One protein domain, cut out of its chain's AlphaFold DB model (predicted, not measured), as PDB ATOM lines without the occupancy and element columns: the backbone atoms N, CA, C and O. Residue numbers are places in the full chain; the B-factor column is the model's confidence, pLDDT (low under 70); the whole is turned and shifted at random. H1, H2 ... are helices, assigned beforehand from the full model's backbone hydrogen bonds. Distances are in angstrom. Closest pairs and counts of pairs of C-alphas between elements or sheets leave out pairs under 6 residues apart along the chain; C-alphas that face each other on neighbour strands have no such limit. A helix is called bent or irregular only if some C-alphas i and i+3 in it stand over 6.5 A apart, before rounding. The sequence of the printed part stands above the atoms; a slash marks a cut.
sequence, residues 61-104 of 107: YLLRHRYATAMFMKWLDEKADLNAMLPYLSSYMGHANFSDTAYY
ATOM      1  N   TYR A  61     -32.198 -49.959 -59.861       86.06
ATOM      2  CA  TYR A  61     -32.048 -49.307 -58.554       86.06
ATOM      3  C   TYR A  61     -32.638 -50.109 -57.378       86.06
ATOM      4  O   TYR A  61     -32.177 -49.974 -56.248       86.06
ATOM      5  N   LEU A  62     -33.621 -50.983 -57.622       86.75
ATOM      6  CA  LEU A  62     -34.193 -51.822 -56.566       86.75
ATOM      7  C   LEU A  62     -33.193 -52.838 -56.019       86.75
ATOM      8  O   LEU A  62     -33.316 -53.212 -54.859       86.75
ATOM      9  N   LEU A  63     -32.188 -53.248 -56.801       87.19
ATOM     10  CA  LEU A  63     -31.115 -54.111 -56.301       87.19
ATOM     11  C   LEU A  63     -30.332 -53.410 -55.187       87.19
ATOM     12  O   LEU A  63     -30.105 -53.995 -54.130       87.19
ATOM     13  N   ARG A  64     -29.998 -52.129 -55.391       85.56
ATOM     14  CA  ARG A  64     -29.347 -51.297 -54.375       85.56
ATOM     15  C   ARG A  64     -30.243 -51.129 -53.149       85.56
ATOM     16  O   ARG A  64     -29.766 -51.275 -52.028       85.56
ATOM     17  N   HIS A  65     -31.527 -50.840 -53.355       84.81
ATOM     18  CA  HIS A  65     -32.464 -50.669 -52.247       84.81
ATOM     19  C   HIS A  65     -32.610 -51.957 -51.426       84.81
ATOM     20  O   HIS A  65     -32.519 -51.913 -50.205       84.81
ATOM     21  N   ARG A  66     -32.746 -53.109 -52.096       87.69
ATOM     22  CA  ARG A  66     -32.861 -54.423 -51.452       87.69
ATOM     23  C   ARG A  66     -31.606 -54.798 -50.674       87.69
ATOM     24  O   ARG A  66     -31.728 -55.363 -49.596       87.69
ATOM     25  N   TYR A  67     -30.422 -54.479 -51.199       88.00
ATOM     26  CA  TYR A  67     -29.167 -54.677 -50.474       88.00
ATOM     27  C   TYR A  67     -29.157 -53.898 -49.155       88.00
ATOM     28  O   TYR A  67     -28.897 -54.482 -48.107       88.00
ATOM     29  N   ALA A  68     -29.505 -52.611 -49.195       86.38
ATOM     30  CA  ALA A  68     -29.566 -51.783 -47.997       86.38
ATOM     31  C   ALA A  68     -30.568 -52.337 -46.978       86.38
ATOM     32  O   ALA A  68     -30.196 -52.561 -45.831       86.38
ATOM     33  N   THR A  69     -31.797 -52.660 -47.401       86.31
ATOM     34  CA  THR A  69     -32.798 -53.284 -46.521       86.31
ATOM     35  C   THR A  69     -32.294 -54.595 -45.917       86.31
ATOM     36  O   THR A  69     -32.483 -54.823 -44.730       86.31
ATOM     37  N   ALA A  70     -31.628 -55.452 -46.696       90.12
ATOM     38  CA  ALA A  70     -31.091 -56.715 -46.189       90.12
ATOM     39  C   ALA A  70     -29.985 -56.507 -45.140       90.12
ATOM     40  O   ALA A  70     -29.950 -57.232 -44.150       90.12
ATOM     41  N   MET A  71     -29.108 -55.514 -45.326       87.88
ATOM     42  CA  MET A  71     -28.103 -55.149 -44.318       87.88
ATOM     43  C   MET A  71     -28.749 -54.599 -43.048       87.88
ATOM     44  O   MET A  71     -28.353 -54.994 -41.959       87.88
ATOM     45  N   PHE A  72     -29.790 -53.772 -43.175       84.00
ATOM     46  CA  PHE A  72     -30.544 -53.291 -42.017       84.00
ATOM     47  C   PHE A  72     -31.193 -54.418 -41.224       84.00
ATOM     48  O   PHE A  72     -31.017 -54.473 -40.012       84.00
ATOM     49  N   MET A  73     -31.910 -55.318 -41.897       87.31
ATOM     50  CA  MET A  73     -32.561 -56.452 -41.233       87.31
ATOM     51  C   MET A  73     -31.529 -57.328 -40.521       87.31
ATOM     52  O   MET A  73     -31.705 -57.658 -39.355       87.31
ATOM     53  N   LYS A  74     -30.389 -57.589 -41.169       90.38
ATOM     54  CA  LYS A  74     -29.272 -58.307 -40.551       90.38
ATOM     55  C   LYS A  74     -28.761 -57.611 -39.281       90.38
ATOM     56  O   LYS A  74     -28.557 -58.268 -38.268       90.38
ATOM     57  N   TRP A  75     -28.552 -56.296 -39.314       90.31
ATOM     58  CA  TRP A  75     -28.063 -55.549 -38.149       90.31
ATOM     59  C   TRP A  75     -29.073 -55.470 -37.009       90.31
ATOM     60  O   TRP A  75     -28.669 -55.476 -35.847       90.31
ATOM     61  N   LEU A  76     -30.369 -55.432 -37.330       87.88
ATOM     62  CA  LEU A  76     -31.439 -55.546 -36.341       87.88
ATOM     63  C   LEU A  76     -31.396 -56.912 -35.646       87.88
ATOM     64  O   LEU A  76     -31.413 -56.963 -34.416       87.88
ATOM     65  N   ASP A  77     -31.261 -57.996 -36.414       90.94
ATOM     66  CA  ASP A  77     -31.160 -59.358 -35.877       90.94
ATOM     67  C   ASP A  77     -29.902 -59.540 -35.007       90.94
ATOM     68  O   ASP A  77     -29.944 -60.178 -33.954       90.94
ATOM     69  N   GLU A  78     -28.784 -58.925 -35.406       92.38
ATOM     70  CA  GLU A  78     -27.505 -58.949 -34.683       92.38
ATOM     71  C   GLU A  78     -27.452 -57.978 -33.486       92.38
ATOM     72  O   GLU A  78     -26.455 -57.957 -32.763       92.38
ATOM     73  N   LYS A  79     -28.507 -57.178 -33.256       89.25
ATOM     74  CA  LYS A  79     -28.548 -56.095 -32.252       89.25
ATOM     75  C   LYS A  79     -27.349 -55.138 -32.352       89.25
ATOM     76  O   LYS A  79     -26.860 -54.632 -31.341       89.25
ATOM     77  N   ALA A  80     -26.861 -54.908 -33.568       85.19
ATOM     78  CA  ALA A  80     -25.754 -54.000 -33.822       85.19
ATOM     79  C   ALA A  80     -26.186 -52.540 -33.609       85.19
ATOM     80  O   ALA A  80     -27.349 -52.183 -33.807       85.19
ATOM     81  N   ASP A  81     -25.240 -51.670 -33.242       84.06
ATOM     82  CA  ASP A  81     -25.521 -50.240 -33.111       84.06
ATOM     83  C   ASP A  81     -25.748 -49.607 -34.491       84.06
ATOM     84  O   ASP A  81     -24.814 -49.327 -35.250       84.06
ATOM     85  N   LEU A  82     -27.017 -49.363 -34.813       78.31
ATOM     86  CA  LEU A  82     -27.430 -48.758 -36.074       78.31
ATOM     87  C   LEU A  82     -26.813 -47.372 -36.281       78.31
ATOM     88  O   LEU A  82     -26.485 -47.032 -37.417       78.31
ATOM     89  N   ASN A  83     -26.594 -46.591 -35.216       76.56
ATOM     90  CA  ASN A  83     -25.992 -45.261 -35.336       76.56
ATOM     91  C   ASN A  83     -24.535 -45.344 -35.800       76.56
ATOM     92  O   ASN A  83     -24.080 -44.485 -36.555       76.56
ATOM     93  N   ALA A  84     -23.828 -46.407 -35.410       82.94
ATOM     94  CA  ALA A  84     -22.477 -46.682 -35.876       82.94
ATOM     95  C   ALA A  84     -22.458 -47.268 -37.298       82.94
ATOM     96  O   ALA A  84     -21.567 -46.943 -38.078       82.94
ATOM     97  N   MET A  85     -23.440 -48.102 -37.659       82.12
ATOM     98  CA  MET A  85     -23.477 -48.826 -38.943       82.12
ATOM     99  C   MET A  85     -24.004 -47.991 -40.121       82.12
ATOM    100  O   MET A  85     -23.552 -48.146 -41.260       82.12
ATOM    101  N   LEU A  86     -24.927 -47.065 -39.857       80.88
ATOM    102  CA  LEU A  86     -25.503 -46.154 -40.849       80.88
ATOM    103  C   LEU A  86     -24.455 -45.381 -41.677       80.88
ATOM    104  O   LEU A  86     -24.579 -45.381 -42.906       80.88
ATOM    105  N   PRO A  87     -23.408 -44.768 -41.081       82.94
ATOM    106  CA  PRO A  87     -22.355 -44.113 -41.855       82.94
ATOM    107  C   PRO A  87     -21.623 -45.056 -42.825       82.94
ATOM    108  O   PRO A  87     -21.311 -44.651 -43.950       82.94
ATOM    109  N   TYR A  88     -21.393 -46.318 -42.442       81.50
ATOM    110  CA  TYR A  88     -20.766 -47.309 -43.325       81.50
ATOM    111  C   TYR A  88     -21.661 -47.633 -44.521       81.50
ATOM    112  O   TYR A  88     -21.189 -47.636 -45.660       81.50
ATOM    113  N   LEU A  89     -22.963 -47.839 -44.290       82.19
ATOM    114  CA  LEU A  89     -23.909 -48.096 -45.376       82.19
ATOM    115  C   LEU A  89     -24.056 -46.886 -46.298       82.19
ATOM    116  O   LEU A  89     -24.056 -47.042 -47.516       82.19
ATOM    117  N   SER A  90     -24.139 -45.682 -45.727       79.12
ATOM    118  CA  SER A  90     -24.236 -44.434 -46.484       79.12
ATOM    119  C   SER A  90     -23.020 -44.241 -47.390       79.12
ATOM    120  O   SER A  90     -23.182 -43.914 -48.565       79.12
ATOM    121  N   SER A  91     -21.817 -44.527 -46.881       82.25
ATOM    122  CA  SER A  91     -20.566 -44.471 -47.648       82.25
ATOM    123  C   SER A  91     -20.528 -45.531 -48.750       82.25
ATOM    124  O   SER A  91     -20.175 -45.227 -49.885       82.25
ATOM    125  N   TYR A  92     -20.970 -46.758 -48.457       81.19
ATOM    126  CA  TYR A  92     -21.047 -47.844 -49.441       81.19
ATOM    127  C   TYR A  92     -22.070 -47.566 -50.554       81.19
ATOM    128  O   TYR A  92     -21.845 -47.855 -51.729       81.19
ATOM    129  N   MET A  93     -23.202 -46.957 -50.205       81.56
ATOM    130  CA  MET A  93     -24.183 -46.474 -51.171       81.56
ATOM    131  C   MET A  93     -23.719 -45.156 -51.820       81.56
ATOM    132  O   MET A  93     -24.257 -44.749 -52.841       81.56
ATOM    133  N   GLY A  94     -22.714 -44.456 -51.311       75.31
ATOM    134  CA  GLY A  94     -22.360 -43.129 -51.820       75.31
ATOM    135  C   GLY A  94     -23.530 -42.140 -51.749       75.31
ATOM    136  O   GLY A  94     -23.710 -41.334 -52.660       75.31
ATOM    137  N   HIS A  95     -24.377 -42.246 -50.719       70.50
ATOM    138  CA  HIS A  95     -25.339 -41.189 -50.409       70.50
ATOM    139  C   HIS A  95     -24.580 -40.013 -49.789       70.50
ATOM    140  O   HIS A  95     -23.806 -40.202 -48.851       70.50
ATOM    141  N   ALA A  96     -24.804 -38.809 -50.317       51.69
ATOM    142  CA  ALA A  96     -24.170 -37.594 -49.811       51.69
ATOM    143  C   ALA A  96     -24.814 -37.095 -48.503       51.69
ATOM    144  O   ALA A  96     -24.141 -36.449 -47.707       51.69
ATOM    145  N   ASN A  97     -26.091 -37.423 -48.262       50.25
ATOM    146  CA  ASN A  97     -26.848 -36.971 -47.098       50.25
ATOM    147  C   ASN A  97     -27.305 -38.148 -46.226       50.25
ATOM    148  O   ASN A  97     -27.866 -39.128 -46.717       50.25
ATOM    149  N   PHE A  98     -27.144 -38.010 -44.907       49.09
ATOM    150  CA  PHE A  98     -27.585 -38.991 -43.902       49.09
ATOM    151  C   PHE A  98     -29.095 -39.298 -43.975       49.09
ATOM    152  O   PHE A  98     -29.524 -40.419 -43.699       49.09
ATOM    153  N   SER A  99     -29.902 -38.315 -44.386       54.59
ATOM    154  CA  SER A  99     -31.362 -38.411 -44.500       54.59
ATOM    155  C   SER A  99     -31.838 -39.406 -45.559       54.59
ATOM    156  O   SER A  99     -32.904 -39.996 -45.398       54.59
ATOM    157  N   ASP A 100     -31.042 -39.652 -46.604       56.03
ATOM    158  CA  ASP A 100     -31.392 -40.611 -47.663       56.03
ATOM    159  C   ASP A 100     -31.303 -42.062 -47.160       56.03
ATOM    160  O   ASP A 100     -31.924 -42.974 -47.709       56.03
ATOM    161  N   THR A 101     -30.552 -42.266 -46.076       51.28
ATOM    162  CA  THR A 101     -30.331 -43.556 -45.412       51.28
ATOM    163  C   THR A 101     -31.230 -43.717 -44.174       51.28
ATOM    164  O   THR A 101     -31.536 -44.837 -43.780       51.28
ATOM    165  N   ALA A 102     -31.753 -42.628 -43.598       54.44
ATOM    166  CA  ALA A 102     -32.776 -42.676 -42.541       54.44
ATOM    167  C   ALA A 102     -34.175 -43.085 -43.057       54.44
ATOM    168  O   ALA A 102     -35.047 -43.450 -42.269       54.44
ATOM    169  N   TYR A 103     -34.381 -43.097 -44.382       53.91
ATOM    170  CA  TYR A 103     -35.619 -43.540 -45.044       53.91
ATOM    171  C   TYR A 103     -36.037 -44.987 -44.695       53.91
ATOM    172  O   TYR A 103     -37.175 -45.383 -44.935       53.91
ATOM    173  N   TYR A 104     -35.143 -45.783 -44.103       51.19
ATOM    174  CA  TYR A 104     -35.393 -47.179 -43.740       51.19
ATOM    175  C   TYR A 104     -36.035 -47.392 -42.355       51.19
ATOM    176  O   TYR A 104     -36.393 -48.523 -42.048       51.19
TER     177      TYR A 104
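AT A GLANCE: This is residues 61 to 104 of the 107 residues of an uncharacterized protein of Enterocloster clostridioformis (UniProt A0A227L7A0). A long helix, H1, and a shorter one, H2, make a helical hairpin, folding back on itself at one end through a tight link. A third, short helix, H3, is turned steeply to both, and its last residue, Tyr 104, comes near Thr 69 of H1. The printed part has 44 residues with three named helices, in the order H1, H2, H3, and no named strand; its class is all helix. It is compact, with a radius of gyration of the C-alphas of 9.9 A, and its outline is rounded, with spans of 25 by 20 by 16 A.

HOW THE PARTS SIT: H1, residues 61 to 77, and H2, residues 82 to 93, touch and form a helical hairpin. Their lines stand at a shallow tilt of 22 degrees and they run opposite ways. Their closest C-alphas are those of Trp 75 and Leu 82, 7.1 A apart, and their centres are 11.5 A apart. H3, residues 99 to 104, and H2 only just touch, with 3 pairs of C-alphas within 8 A, and H2 does so with residues 86 to 90 alone. The closest C-alphas of these two are those of Ser 90 and Thr 101, 6.3 A apart. H2 and H3 stand at a steep tilt of 67 degrees and run opposite ways. H1 and H3 are close but not clearly touching: their closest C-alphas, those of Thr 69 and Tyr 104, are 7.2 A apart. These two stand at a steep tilt of 65 degrees and run the same way. In H1 every O i to N i+4 pair is within hydrogen-bond range; in H2 6 of 8 are, and in H3 0 of 2, beside 1 of 3 O i to N i+3 pairs.

IN THESE COORDINATES: H1 begins at C-alpha 61, at (-32.048, -49.307, -58.554), and is 24.8 A long from first to last C-alpha. H2 begins at C-alpha 82, at (-27.430, -48.758, -36.074), and is 15.6 A long. H2 is irregular, but only just: C-alphas 84 and 87 are 6.51 A apart. H3 is 9.7 A long and ends at C-alpha 104, at (-35.393, -47.179, -43.740). H3 is neither bent nor irregular, but only just: C-alphas 101 and 104 are 6.4 A apart.

THE WHOLE: The two C-alphas farthest apart are those of Tyr 61 and Lys 79, 27.4 A, while those of the first and last printed residues, Tyr 61 and Tyr 104, are 15.3 A apart. The printed part has no cut. The link from H1 to H2, 4 residues, and the link from H2 to H3, 5 residues, are both tight. The mean pLDDT of the printed part is 77.9, and residues 96 to 104 are under 70; the mean is 88 in H1, 81 in H2 and 54 in H3.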